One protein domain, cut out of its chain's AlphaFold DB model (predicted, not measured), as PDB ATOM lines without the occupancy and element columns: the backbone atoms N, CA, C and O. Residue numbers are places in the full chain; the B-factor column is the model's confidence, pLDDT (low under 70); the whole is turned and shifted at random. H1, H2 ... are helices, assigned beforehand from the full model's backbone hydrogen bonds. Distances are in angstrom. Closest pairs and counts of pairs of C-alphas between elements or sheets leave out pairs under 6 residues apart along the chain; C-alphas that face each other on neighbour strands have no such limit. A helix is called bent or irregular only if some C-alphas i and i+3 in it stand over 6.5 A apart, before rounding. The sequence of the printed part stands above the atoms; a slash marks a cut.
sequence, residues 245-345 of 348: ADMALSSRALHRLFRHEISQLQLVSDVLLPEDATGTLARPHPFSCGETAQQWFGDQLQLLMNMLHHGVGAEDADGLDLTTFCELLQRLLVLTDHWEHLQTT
ATOM      1  N   ALA A 245       1.964 -10.846  39.118       85.00
ATOM      2  CA  ALA A 245       3.402 -10.591  39.083       85.00
ATOM      3  C   ALA A 245       4.223 -11.835  39.476       85.00
ATOM      4  O   ALA A 245       5.219 -12.138  38.820       85.00
ATOM      5  N   ASP A 246       3.779 -12.582  40.487       84.44
ATOM      6  CA  ASP A 246       4.394 -13.824  40.957       84.44
ATOM      7  C   ASP A 246       4.260 -14.940  39.916       84.44
ATOM      8  O   ASP A 246       5.221 -15.672  39.664       84.44
ATOM      9  N   MET A 247       3.109 -15.021  39.240       82.69
ATOM     10  CA  MET A 247       2.906 -15.947  38.121       82.69
ATOM     11  C   MET A 247       3.859 -15.631  36.959       82.69
ATOM     12  O   MET A 247       4.557 -16.516  36.467       82.69
ATOM     13  N   ALA A 248       4.000 -14.355  36.586       86.62
ATOM     14  CA  ALA A 248       4.936 -13.934  35.540       86.62
ATOM     15  C   ALA A 248       6.417 -14.137  35.926       86.62
ATOM     16  O   ALA A 248       7.276 -14.349  35.066       86.62
ATOM     17  N   LEU A 249       6.764 -14.037  37.213       88.00
ATOM     18  CA  LEU A 249       8.099 -14.384  37.710       88.00
ATOM     19  C   LEU A 249       8.348 -15.893  37.620       88.00
ATOM     20  O   LEU A 249       9.413 -16.293  37.147       88.00
ATOM     21  N   SER A 250       7.361 -16.703  38.006       86.75
ATOM     22  CA  SER A 250       7.424 -18.169  37.956       86.75
ATOM     23  C   SER A 250       7.552 -18.679  36.523       86.75
ATOM     24  O   SER A 250       8.464 -19.453  36.240       86.75
ATOM     25  N   SER A 251       6.745 -18.158  35.592       86.31
ATOM     26  CA  SER A 251       6.852 -18.472  34.160       86.31
ATOM     27  C   SER A 251       8.249 -18.145  33.619       86.31
ATOM     28  O   SER A 251       8.900 -18.989  33.003       86.31
ATOM     29  N   ARG A 252       8.806 -16.965  33.932       89.38
ATOM     30  CA  ARG A 252      10.176 -16.604  33.513       89.38
ATOM     31  C   ARG A 252      11.257 -17.497  34.125       89.38
ATOM     32  O   ARG A 252      12.252 -17.773  33.456       89.38
ATOM     33  N   ALA A 253      11.104 -17.899  35.384       90.25
ATOM     34  CA  ALA A 253      12.029 -18.816  36.041       90.25
ATOM     35  C   ALA A 253      12.013 -20.194  35.373       90.25
ATOM     36  O   ALA A 253      13.071 -20.741  35.072       90.25
ATOM     37  N   LEU A 254      10.820 -20.693  35.054       88.25
ATOM     38  CA  LEU A 254      10.616 -21.962  34.374       88.25
ATOM     39  C   LEU A 254      11.227 -21.936  32.962       88.25
ATOM     40  O   LEU A 254      12.004 -22.821  32.624       88.25
ATOM     41  N   HIS A 255      11.031 -20.861  32.191       89.12
ATOM     42  CA  HIS A 255      11.702 -20.675  30.895       89.12
ATOM     43  C   HIS A 255      13.237 -20.673  30.993       89.12
ATOM     44  O   HIS A 255      13.916 -21.237  30.131       89.12
ATOM     45  N   ARG A 256      13.811 -20.022  32.017       91.62
ATOM     46  CA  ARG A 256      15.270 -20.038  32.241       91.62
ATOM     47  C   ARG A 256      15.766 -21.445  32.547       91.62
ATOM     48  O   ARG A 256      16.803 -21.833  32.014       91.62
ATOM     49  N   LEU A 257      15.025 -22.174  33.378       90.88
ATOM     50  CA  LEU A 257      15.361 -23.533  33.770       90.88
ATOM     51  C   LEU A 257      15.293 -24.483  32.569       90.88
ATOM     52  O   LEU A 257      16.307 -25.085  32.242       90.88
ATOM     53  N   PHE A 258      14.186 -24.510  31.823       91.31
ATOM     54  CA  PHE A 258      14.058 -25.323  30.606       91.31
ATOM     55  C   PHE A 258      15.174 -25.046  29.600       91.31
ATOM     56  O   PHE A 258      15.832 -25.970  29.131       91.31
ATOM     57  N   ARG A 259      15.456 -23.770  29.311       91.81
ATOM     58  CA  ARG A 259      16.543 -23.406  28.394       91.81
ATOM     59  C   ARG A 259      17.900 -23.923  28.871       91.81
ATOM     60  O   ARG A 259      18.703 -24.367  28.052       91.81
ATOM     61  N   HIS A 260      18.177 -23.814  30.169       91.75
ATOM     62  CA  HIS A 260      19.425 -24.304  30.739       91.75
ATOM     63  C   HIS A 260      19.527 -25.824  30.609       91.75
ATOM     64  O   HIS A 260      20.528 -26.329  30.107       91.75
ATOM     65  N   GLU A 261      18.477 -26.531  31.006       90.00
ATOM     66  CA  GLU A 261      18.452 -27.987  31.087       90.00
ATOM     67  C   GLU A 261      18.462 -28.628  29.697       90.00
ATOM     68  O   GLU A 261      19.235 -29.550  29.469       90.00
ATOM     69  N   ILE A 262      17.755 -28.063  28.709       91.69
ATOM     70  CA  ILE A 262      17.890 -28.467  27.296       91.69
ATOM     71  C   ILE A 262      19.352 -28.350  26.846       91.69
ATOM     72  O   ILE A 262      19.888 -29.269  26.230       91.69
ATOM     73  N   SER A 263      20.027 -27.245  27.183       90.69
ATOM     74  CA  SER A 263      21.436 -27.065  26.833       90.69
ATOM     75  C   SER A 263      22.349 -28.075  27.531       90.69
ATOM     76  O   SER A 263      23.344 -28.470  26.928       90.69
ATOM     77  N   GLN A 264      22.056 -28.486  28.769       89.88
ATOM     78  CA  GLN A 264      22.825 -29.530  29.452       89.88
ATOM     79  C   GLN A 264      22.563 -30.910  28.845       89.88
ATOM     80  O   GLN A 264      23.513 -31.638  28.572       89.88
ATOM     81  N   LEU A 265      21.304 -31.247  28.548       90.56
ATOM     82  CA  LEU A 265      20.938 -32.501  27.887       90.56
ATOM     83  C   LEU A 265      21.594 -32.630  26.507       90.56
ATOM     84  O   LEU A 265      22.047 -33.714  26.153       90.56
ATOM     85  N   GLN A 266      21.716 -31.531  25.753       89.94
ATOM     86  CA  GLN A 266      22.482 -31.505  24.503       89.94
ATOM     87  C   GLN A 266      23.955 -31.862  24.740       89.94
ATOM     88  O   GLN A 266      24.477 -32.739  24.064       89.94
ATOM     89  N   LEU A 267      24.607 -31.258  25.742       88.12
ATOM     90  CA  LEU A 267      26.003 -31.578  26.073       88.12
ATOM     91  C   LEU A 267      26.177 -33.040  26.509       88.12
ATOM     92  O   LEU A 267      27.153 -33.677  26.124       88.12
ATOM     93  N   VAL A 268      25.246 -33.582  27.300       88.50
ATOM     94  CA  VAL A 268      25.263 -34.998  27.701       88.50
ATOM     95  C   VAL A 268      25.076 -35.901  26.482       88.50
ATOM     96  O   VAL A 268      25.823 -36.863  26.318       88.50
ATOM     97  N   SER A 269      24.124 -35.577  25.603       86.75
ATOM     98  CA  SER A 269      23.892 -36.312  24.358       86.75
ATOM     99  C   SER A 269      25.134 -36.310  23.466       86.75
ATOM    100  O   SER A 269      25.515 -37.370  22.982       86.75
ATOM    101  N   ASP A 270      25.797 -35.164  23.297       85.38
ATOM    102  CA  ASP A 270      27.013 -35.032  22.484       85.38
ATOM    103  C   ASP A 270      28.175 -35.878  23.039       85.38
ATOM    104  O   ASP A 270      28.957 -36.452  22.282       85.38
ATOM    105  N   VAL A 271      28.295 -35.973  24.370       85.56
ATOM    106  CA  VAL A 271      29.340 -36.768  25.038       85.56
ATOM    107  C   VAL A 271      29.053 -38.272  24.963       85.56
ATOM    108  O   VAL A 271      29.984 -39.059  24.791       85.56
ATOM    109  N   LEU A 272      27.791 -38.686  25.111       84.62
ATOM    110  CA  LEU A 272      27.402 -40.103  25.108       84.62
ATOM    111  C   LEU A 272      27.238 -40.680  23.695       84.62
ATOM    112  O   LEU A 272      27.467 -41.871  23.492       84.62
ATOM    113  N   LEU A 273      26.858 -39.849  22.724       78.75
ATOM    114  CA  LEU A 273      26.665 -40.213  21.323       78.75
ATOM    115  C   LEU A 273      27.411 -39.231  20.412       78.75
ATOM    116  O   LEU A 273      26.784 -38.391  19.764       78.75
ATOM    117  N   PRO A 274      28.745 -39.332  20.328       70.69
ATOM    118  CA  PRO A 274      29.506 -38.517  19.398       70.69
ATOM    119  C   PRO A 274      29.154 -38.934  17.962       70.69
ATOM    120  O   PRO A 274      29.633 -39.960  17.473       70.69
ATOM    121  N   GLU A 275      28.300 -38.166  17.282       60.78
ATOM    122  CA  GLU A 275      28.045 -38.357  15.852       60.78
ATOM    123  C   GLU A 275      29.332 -38.000  15.075       60.78
ATOM    124  O   GLU A 275      29.785 -36.859  15.064       60.78
ATOM    125  N   ASP A 276      29.966 -39.025  14.495       48.28
ATOM    126  CA  ASP A 276      31.110 -38.992  13.574       48.28
ATOM    127  C   ASP A 276      32.361 -38.169  13.981       48.28
ATOM    128  O   ASP A 276      32.639 -37.078  13.489       48.28
ATOM    129  N   ALA A 277      33.198 -38.785  14.824       48.75
ATOM    130  CA  ALA A 277      34.672 -38.922  14.777       48.75
ATOM    131  C   ALA A 277      35.628 -37.834  14.199       48.75
ATOM    132  O   ALA A 277      36.803 -38.146  14.000       48.75
ATOM    133  N   THR A 278      35.249 -36.574  13.959       45.78
ATOM    134  CA  THR A 278      36.218 -35.546  13.490       45.78
ATOM    135  C   THR A 278      36.131 -34.167  14.139       45.78
ATOM    136  O   THR A 278      37.006 -33.336  13.899       45.78
ATOM    137  N   GLY A 279      35.168 -33.910  15.019       44.91
ATOM    138  CA  GLY A 279      35.085 -32.639  15.735       44.91
ATOM    139  C   GLY A 279      35.515 -32.785  17.184       44.91
ATOM    140  O   GLY A 279      34.823 -33.430  17.961       44.91
ATOM    141  N   THR A 280      36.613 -32.136  17.576       46.16
ATOM    142  CA  THR A 280      36.807 -31.645  18.948       46.16
ATOM    143  C   THR A 280      35.456 -31.182  19.492       46.16
ATOM    144  O   THR A 280      34.811 -30.394  18.801       46.16
ATOM    145  N   LEU A 281      35.023 -31.651  20.672       51.19
ATOM    146  CA  LEU A 281      33.827 -31.135  21.352       51.19
ATOM    147  C   LEU A 281      33.914 -29.601  21.331       51.19
ATOM    148  O   LEU A 281      34.727 -29.000  22.028       51.19
ATOM    149  N   ALA A 282      33.172 -28.968  20.416       51.66
ATOM    150  CA  ALA A 282      33.408 -27.572  20.034       51.66
ATOM    151  C   ALA A 282      32.968 -26.599  21.135       51.66
ATOM    152  O   ALA A 282      33.233 -25.398  21.072       51.66
ATOM    153  N   ARG A 283      32.285 -27.127  22.154       56.12
ATOM    154  CA  ARG A 283      31.823 -26.406  23.325       56.12
ATOM    155  C   ARG A 283      32.571 -26.917  24.554       56.12
ATOM    156  O   ARG A 283      32.614 -28.128  24.764       56.12
ATOM    157  N   PRO A 284      33.113 -26.018  25.390       60.50
ATOM    158  CA  PRO A 284      33.527 -26.385  26.734       60.50
ATOM    159  C   PRO A 284      32.340 -27.041  27.446       60.50
ATOM    160  O   PRO A 284      31.283 -26.421  27.569       60.50
ATOM    161  N   HIS A 285      32.506 -28.281  27.895       68.50
ATOM    162  CA  HIS A 285      31.518 -28.986  28.707       68.50
ATOM    163  C   HIS A 285      32.124 -29.336  30.072       68.50
ATOM    164  O   HIS A 285      33.341 -29.496  30.182       68.50
ATOM    165  N   PRO A 286      31.298 -29.451  31.124       72.62
ATOM    166  CA  PRO A 286      31.789 -29.732  32.472       72.62
ATOM    167  C   PRO A 286      32.205 -31.198  32.670       72.62
ATOM    168  O   PRO A 286      32.881 -31.519  33.643       72.62
ATOM    169  N   PHE A 287      31.803 -32.095  31.765       82.00
ATOM    170  CA  PHE A 287      32.043 -33.535  31.890       82.00
ATOM    171  C   PHE A 287      33.477 -33.902  31.506       82.00
ATOM    172  O   PHE A 287      34.008 -33.395  30.528       82.00
ATOM    173  N   SER A 288      34.115 -34.800  32.250       78.56
ATOM    174  CA  SER A 288      35.464 -35.280  31.904       78.56
ATOM    175  C   SER A 288      35.433 -36.503  30.979       78.56
ATOM    176  O   SER A 288      36.369 -36.734  30.217       78.56
ATOM    177  N   CYS A 289      34.339 -37.266  31.031       81.56
ATOM    178  CA  CYS A 289      34.080 -38.468  30.244       81.56
ATOM    179  C   CYS A 289      32.572 -38.796  30.231       81.56
ATOM    180  O   CYS A 289      31.782 -38.160  30.940       81.56
ATOM    181  N   GLY A 290      32.181 -39.827  29.474       83.00
ATOM    182  CA  GLY A 290      30.800 -40.324  29.423       83.00
ATOM    183  C   GLY A 290      30.239 -40.751  30.781       83.00
ATOM    184  O   GLY A 290      29.105 -40.408  31.091       83.00
ATOM    185  N   GLU A 291      31.042 -41.387  31.641       84.56
ATOM    186  CA  GLU A 291      30.602 -41.788  32.989       84.56
ATOM    187  C   GLU A 291      30.183 -40.575  33.832       84.56
ATOM    188  O   GLU A 291      29.128 -40.594  34.459       84.56
ATOM    189  N   THR A 292      30.953 -39.479  33.793       86.25
ATOM    190  CA  THR A 292      30.580 -38.249  34.516       86.25
ATOM    191  C   THR A 292      29.324 -37.579  33.956       86.25
ATOM    192  O   THR A 292      28.587 -36.952  34.712       86.25
ATOM    193  N   ALA A 293      29.055 -37.722  32.655       86.19
ATOM    194  CA  ALA A 293      27.832 -37.216  32.034       86.19
ATOM    195  C   ALA A 293      26.611 -38.072  32.414       86.19
ATOM    196  O   ALA A 293      25.555 -37.533  32.738       86.19
ATOM    197  N   GLN A 294      26.772 -39.398  32.448       86.25
ATOM    198  CA  GLN A 294      25.736 -40.328  32.893       86.25
ATOM    199  C   GLN A 294      25.409 -40.143  34.378       86.25
ATOM    200  O   GLN A 294      24.235 -40.101  34.740       86.25
ATOM    201  N   GLN A 295      26.426 -39.977  35.230       86.94
ATOM    202  CA  GLN A 295      26.223 -39.700  36.651       86.94
ATOM    203  C   GLN A 295      25.452 -38.391  36.858       86.94
ATOM    204  O   GLN A 295      24.471 -38.372  37.594       86.94
ATOM    205  N   TRP A 296      25.846 -37.318  36.163       88.25
ATOM    206  CA  TRP A 296      25.126 -36.046  36.225       88.25
ATOM    207  C   TRP A 296      23.663 -36.187  35.781       88.25
ATOM    208  O   TRP A 296      22.777 -35.642  36.435       88.25
ATOM    209  N   PHE A 297      23.394 -36.940  34.707       89.19
ATOM    210  CA  PHE A 297      22.028 -37.180  34.236       89.19
ATOM    211  C   PHE A 297      21.188 -37.922  35.281       89.19
ATOM    212  O   PHE A 297      20.065 -37.506  35.560       89.19
ATOM    213  N   GLY A 298      21.747 -38.966  35.903       86.81
ATOM    214  CA  GLY A 298      21.097 -39.683  37.002       86.81
ATOM    215  C   GLY A 298      20.784 -38.768  38.189       86.81
ATOM    216  O   GLY A 298      19.661 -38.774  38.688       86.81
ATOM    217  N   ASP A 299      21.732 -37.911  38.580       85.25
ATOM    218  CA  ASP A 299      21.556 -36.948  39.675       85.25
ATOM    219  C   ASP A 299      20.481 -35.881  39.375       85.25
ATOM    220  O   ASP A 299      19.852 -35.365  40.299       85.25
ATOM    221  N   GLN A 300      20.258 -35.533  38.102       87.00
ATOM    222  CA  GLN A 300      19.254 -34.545  37.672       87.00
ATOM    223  C   GLN A 300      17.903 -35.152  37.283       87.00
ATOM    224  O   GLN A 300      16.948 -34.414  37.032       87.00
ATOM    225  N   LEU A 301      17.781 -36.478  37.240       87.19
ATOM    226  CA  LEU A 301      16.622 -37.151  36.662       87.19
ATOM    227  C   LEU A 301      15.293 -36.739  37.315       87.19
ATOM    228  O   LEU A 301      14.311 -36.491  36.615       87.19
ATOM    229  N   GLN A 302      15.267 -36.594  38.641       85.38
ATOM    230  CA  GLN A 302      14.073 -36.148  39.366       85.38
ATOM    231  C   GLN A 302      13.659 -34.724  38.962       85.38
ATOM    232  O   GLN A 302      12.484 -34.479  38.693       85.38
ATOM    233  N   LEU A 303      14.619 -33.798  38.841       87.00
ATOM    234  CA  LEU A 303      14.359 -32.433  38.379       87.00
ATOM    235  C   LEU A 303      13.806 -32.435  36.948       87.00
ATOM    236  O   LEU A 303      12.802 -31.778  36.676       87.00
ATOM    237  N   LEU A 304      14.427 -33.204  36.047       90.06
ATOM    238  CA  LEU A 304      14.009 -33.344  34.648       90.06
ATOM    239  C   LEU A 304      12.579 -33.890  34.531       90.06
ATOM    240  O   LEU A 304      11.771 -33.363  33.762       90.06
ATOM    241  N   MET A 305      12.238 -34.901  35.330       88.00
ATOM    242  CA  MET A 305      10.888 -35.465  35.380       88.00
ATOM    243  C   MET A 305       9.856 -34.492  35.937       88.00
ATOM    244  O   MET A 305       8.753 -34.392  35.396       88.00
ATOM    245  N   ASN A 306      10.197 -33.733  36.972       84.19
ATOM    246  CA  ASN A 306       9.285 -32.748  37.542       84.19
ATOM    247  C   ASN A 306       9.041 -31.577  36.590       84.19
ATOM    248  O   ASN A 306       7.899 -31.135  36.445       84.19
ATOM    249  N   MET A 307      10.084 -31.125  35.887       86.25
ATOM    250  CA  MET A 307       9.952 -30.129  34.826       86.25
ATOM    251  C   MET A 307       9.018 -30.605  33.723       86.25
ATOM    252  O   MET A 307       8.146 -29.839  33.332       86.25
ATOM    253  N   LEU A 308       9.133 -31.858  33.266       85.50
ATOM    254  CA  LEU A 308       8.219 -32.412  32.264       85.50
ATOM    255  C   LEU A 308       6.755 -32.311  32.718       85.50
ATOM    256  O   LEU A 308       5.918 -31.793  31.982       85.50
ATOM    257  N   HIS A 309       6.458 -32.746  33.946       80.31
ATOM    258  CA  HIS A 309       5.104 -32.672  34.503       80.31
ATOM    259  C   HIS A 309       4.586 -31.230  34.596       80.31
ATOM    260  O   HIS A 309       3.429 -30.975  34.267       80.31
ATOM    261  N   HIS A 310       5.439 -30.283  35.000       74.94
ATOM    262  CA  HIS A 310       5.069 -28.869  35.084       74.94
ATOM    263  C   HIS A 310       4.891 -28.232  33.701       74.94
ATOM    264  O   HIS A 310       3.963 -27.455  33.503       74.94
ATOM    265  N   GLY A 311       5.750 -28.568  32.737       76.12
ATOM    266  CA  GLY A 311       5.723 -28.019  31.383       76.12
ATOM    267  C   GLY A 311       4.473 -28.422  30.603       76.12
ATOM    268  O   GLY A 311       3.880 -27.579  29.941       76.12
ATOM    269  N   VAL A 312       4.026 -29.675  30.736       73.25
ATOM    270  CA  VAL A 312       2.805 -30.177  30.073       73.25
ATOM    271  C   VAL A 312       1.536 -29.486  30.593       73.25
ATOM    272  O   VAL A 312       0.577 -29.325  29.844       73.25
ATOM    273  N   GLY A 313       1.523 -29.064  31.861       69.50
ATOM    274  CA  GLY A 313       0.389 -28.369  32.480       69.50
ATOM    275  C   GLY A 313       0.460 -26.839  32.441       69.50
ATOM    276  O   GLY A 313      -0.464 -26.189  32.925       69.50
ATOM    277  N   ALA A 314       1.542 -26.252  31.923       71.25
ATOM    278  CA  ALA A 314       1.748 -24.808  31.955       71.25
ATOM    279  C   ALA A 314       0.944 -24.093  30.858       71.25
ATOM    280  O   ALA A 314       1.011 -24.462  29.689       71.25
ATOM    281  N   GLU A 315       0.256 -23.003  31.213       67.81
ATOM    282  CA  GLU A 315      -0.460 -22.156  30.240       67.81
ATOM    283  C   GLU A 315       0.482 -21.530  29.188       67.81
ATOM    284  O   GLU A 315       0.058 -21.268  28.066       67.81
ATOM    285  N   ASP A 316       1.770 -21.363  29.517       66.50
ATOM    286  CA  ASP A 316       2.814 -20.792  28.647       66.50
ATOM    287  C   ASP A 316       3.698 -21.865  27.957       66.50
ATOM    288  O   ASP A 316       4.863 -21.610  27.634       66.50
ATOM    289  N   ALA A 317       3.188 -23.085  27.745       71.50
ATOM    290  CA  ALA A 317       3.971 -24.211  27.211       71.50
ATOM    291  C   ALA A 317       4.667 -23.928  25.859       71.50
ATOM    292  O   ALA A 317       5.759 -24.447  25.608       71.50
ATOM    293  N   ASP A 318       4.087 -23.063  25.020       71.69
ATOM    294  CA  ASP A 318       4.604 -22.713  23.688       71.69
ATOM    295  C   ASP A 318       6.029 -22.120  23.714       71.69
ATOM    296  O   ASP A 318       6.760 -22.206  22.727       71.69
ATOM    297  N   GLY A 319       6.455 -21.529  24.837       77.12
ATOM    298  CA  GLY A 319       7.783 -20.923  24.984       77.12
ATOM    299  C   GLY A 319       8.881 -21.855  25.513       77.12
ATOM    300  O   GLY A 319      10.045 -21.447  25.572       77.12
ATOM    301  N   LEU A 320       8.539 -23.088  25.905       82.25
ATOM    302  CA  LEU A 320       9.424 -23.987  26.659       82.25
ATOM    303  C   LEU A 320      10.235 -24.972  25.811       82.25
ATOM    304  O   LEU A 320      11.081 -25.669  26.362       82.25
ATOM    305  N   ASP A 321       9.999 -25.022  24.496       87.88
ATOM    306  CA  ASP A 321      10.628 -25.991  23.581       87.88
ATOM    307  C   ASP A 321      10.524 -27.440  24.108       87.88
ATOM    308  O   ASP A 321      11.491 -28.207  24.160       87.88
ATOM    309  N   LEU A 322       9.310 -27.802  24.548       86.88
ATOM    310  CA  LEU A 322       9.012 -29.113  25.130       86.88
ATOM    311  C   LEU A 322       9.337 -30.258  24.173       86.88
ATOM    312  O   LEU A 322       9.731 -31.325  24.628       86.88
ATOM    313  N   THR A 323       9.210 -30.047  22.862       88.19
ATOM    314  CA  THR A 323       9.551 -31.052  21.850       88.19
ATOM    315  C   THR A 323      11.020 -31.446  21.951       88.19
ATOM    316  O   THR A 323      11.320 -32.617  22.172       88.19
ATOM    317  N   THR A 324      11.933 -30.469  21.887       89.25
ATOM    318  CA  THR A 324      13.375 -30.725  21.992       89.25
ATOM    319  C   THR A 324      13.729 -31.332  23.348       89.25
ATOM    320  O   THR A 324      14.523 -32.270  23.425       89.25
ATOM    321  N   PHE A 325      13.116 -30.830  24.425       90.94
ATOM    322  CA  PHE A 325      13.314 -31.372  25.768       90.94
ATOM    323  C   PHE A 325      12.914 -32.852  25.860       90.94
ATOM    324  O   PHE A 325      13.716 -33.676  26.296       90.94
ATOM    325  N   CYS A 326      11.707 -33.206  25.408       89.69
ATOM    326  CA  CYS A 326      11.189 -34.573  25.429       89.69
ATOM    327  C   CYS A 326      12.013 -35.523  24.553       89.69
ATOM    328  O   CYS A 326      12.311 -36.632  24.989       89.69
ATOM    329  N   GLU A 327      12.411 -35.099  23.351       89.81
ATOM    330  CA  GLU A 327      13.231 -35.911  22.444       89.81
ATOM    331  C   GLU A 327      14.596 -36.248  23.059       89.81
ATOM    332  O   GLU A 327      15.007 -37.413  23.070       89.81
ATOM    333  N   LEU A 328      15.285 -35.248  23.622       90.06
ATOM    334  CA  LEU A 328      16.572 -35.449  24.292       90.06
ATOM    335  C   LEU A 328      16.429 -36.326  25.534       90.06
ATOM    336  O   LEU A 328      17.217 -37.253  25.731       90.06
ATOM    337  N   LEU A 329      15.414 -36.061  26.356       90.62
ATOM    338  CA  LEU A 329      15.161 -36.806  27.582       90.62
ATOM    339  C   LEU A 329      14.840 -38.271  27.281       90.62
ATOM    340  O   LEU A 329      15.451 -39.157  27.869       90.62
ATOM    341  N   GLN A 330      13.959 -38.545  26.316       88.38
ATOM    342  CA  GLN A 330      13.646 -39.905  25.884       88.38
ATOM    343  C   GLN A 330      14.889 -40.630  25.354       88.38
ATOM    344  O   GLN A 330      15.130 -41.780  25.729       88.38
ATOM    345  N   ARG A 331      15.698 -39.967  24.514       87.88
ATOM    346  CA  ARG A 331      16.943 -40.538  23.976       87.88
ATOM    347  C   ARG A 331      17.899 -40.922  25.108       87.88
ATOM    348  O   ARG A 331      18.419 -42.036  25.111       87.88
ATOM    349  N   LEU A 332      18.097 -40.040  26.087       87.50
ATOM    350  CA  LEU A 332      19.009 -40.266  27.210       87.50
ATOM    351  C   LEU A 332      18.500 -41.314  28.204       87.50
ATOM    352  O   LEU A 332      19.296 -42.139  28.645       87.50
ATOM    353  N   LEU A 333      17.196 -41.355  28.498       88.50
ATOM    354  CA  LEU A 333      16.592 -42.388  29.352       88.50
ATOM    355  C   LEU A 333      16.842 -43.800  28.808       88.50
ATOM    356  O   LEU A 333      17.154 -44.709  29.573       88.50
ATOM    357  N   VAL A 334      16.746 -43.978  27.487       85.75
ATOM    358  CA  VAL A 334      17.025 -45.265  26.832       85.75
ATOM    359  C   VAL A 334      18.513 -45.619  26.897       85.75
ATOM    360  O   VAL A 334      18.856 -46.769  27.149       85.75
ATOM    361  N   LEU A 335      19.405 -44.647  26.690       84.25
ATOM    362  CA  LEU A 335      20.857 -44.878  26.671       84.25
ATOM    363  C   LEU A 335      21.452 -45.175  28.047       84.25
ATOM    364  O   LEU A 335      22.457 -45.873  28.140       84.25
ATOM    365  N   THR A 336      20.858 -44.619  29.098       83.31
ATOM    366  CA  THR A 336      21.364 -44.702  30.475       83.31
ATOM    367  C   THR A 336      20.665 -45.774  31.314       83.31
ATOM    368  O   THR A 336      20.910 -45.852  32.512       83.31
ATOM    369  N   ASP A 337      19.838 -46.618  30.682       82.88
ATOM    370  CA  ASP A 337      19.055 -47.698  31.308       82.88
ATOM    371  C   ASP A 337      18.040 -47.210  32.368       82.88
ATOM    372  O   ASP A 337      17.692 -47.916  33.309       82.88
ATOM    373  N   HIS A 338      17.513 -45.995  32.189       79.00
ATOM    374  CA  HIS A 338      16.468 -45.387  33.028       79.00
ATOM    375  C   HIS A 338      15.068 -45.470  32.382       79.00
ATOM    376  O   HIS A 338      14.197 -44.630  32.622       79.00
ATOM    377  N   TRP A 339      14.818 -46.481  31.543       72.50
ATOM    378  CA  TRP A 339      13.586 -46.620  30.750       72.50
ATOM    379  C   TRP A 339      12.304 -46.759  31.587       72.50
ATOM    380  O   TRP A 339      11.218 -46.463  31.086       72.50
ATOM    381  N   GLU A 340      12.401 -47.168  32.855       76.00
ATOM    382  CA  GLU A 340      11.258 -47.311  33.769       76.00
ATOM    383  C   GLU A 340      10.456 -46.000  33.905       76.00
ATOM    384  O   GLU A 340       9.226 -46.017  33.968       76.00
ATOM    385  N   HIS A 341      11.129 -44.847  33.817       69.12
ATOM    386  CA  HIS A 341      10.507 -43.519  33.890       69.12
ATOM    387  C   HIS A 341       9.697 -43.127  32.635       69.12
ATOM    388  O   HIS A 341       8.890 -42.194  32.672       69.12
ATOM    389  N   LEU A 342       9.849 -43.852  31.519       62.56
ATOM    390  CA  LEU A 342       9.014 -43.662  30.324       62.56
ATOM    391  C   LEU A 342       7.609 -44.261  30.503       62.56
ATOM    392  O   LEU A 342       6.656 -43.802  29.878       62.56
ATOM    393  N   GLN A 343       7.444 -45.266  31.371       58.31
ATOM    394  CA  GLN A 343       6.136 -45.896  31.594       58.31
ATOM    395  C   GLN A 343       5.198 -45.019  32.430       58.31
ATOM    396  O   GLN A 343       3.981 -45.065  32.254       58.31
ATOM    397  N   THR A 344       5.753 -44.188  33.314       53.06
ATOM    398  CA  THR A 344       4.981 -43.281  34.174       53.06
ATOM    399  C   THR A 344       4.426 -42.067  33.428       53.06
ATOM    400  O   THR A 344       3.435 -41.491  33.866       53.06
ATOM    401  N   THR A 345       5.022 -41.694  32.293       47.66
ATOM    402  CA  THR A 345       4.642 -40.510  31.505       47.66
ATOM    403  C   THR A 345       3.645 -40.817  30.381       47.66
ATOM    404  O   THR A 345       2.901 -39.931  29.980       47.66
TER     405      THR A 345
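Overview. This is residues 245 to 345 of the 348 residues of an uncharacterized protein of Streptomyces sp. SID6137 (UniProt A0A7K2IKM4). Bent helix H2 folds back from the end of long helix H1, and H3 packs on H1 and H2b, with short H4 beyond it, away from H1. Residues 274 to 280 stick out. The printed part has 101 residues with four named helices in order H1 to H4, all helix, compact (radius of gyration of the C-alphas 14.5 A), spanning 47 by 31 by 21 A.

Along the chain. H1, residues 245 to 272, runs 40.5 A from C-alpha (3.402, -10.591, 39.083). H2, residues 290 to 312, one helix by hydrogen bonds, is bent: C-alphas 299 and 302 are 7.5 A apart. Its arms are H2a, 290 to 299, and H2b, 302 to 312. H3 is residues 322 to 335, 19.8 A; H4, 340 to 345, ends at (4.642, -40.510, 31.505).

Arrangement. H3, the hub, touches H1, closest C-alphas Ile 262 and Phe 325, 5.6 A. Hairpins: H1 and H2a, H2b and H3, H3 and H4. O i to N i+4 pairs are within hydrogen-bond range throughout H1, H2a, H2b and H3; H4 has 0 of 2, and 1 of 3 O i to N i+3.

Size, cuts and confidence. No cut; link H1 to H2 is long. Residues 275 to 285 and 341 to 345 are among those under pLDDT 70.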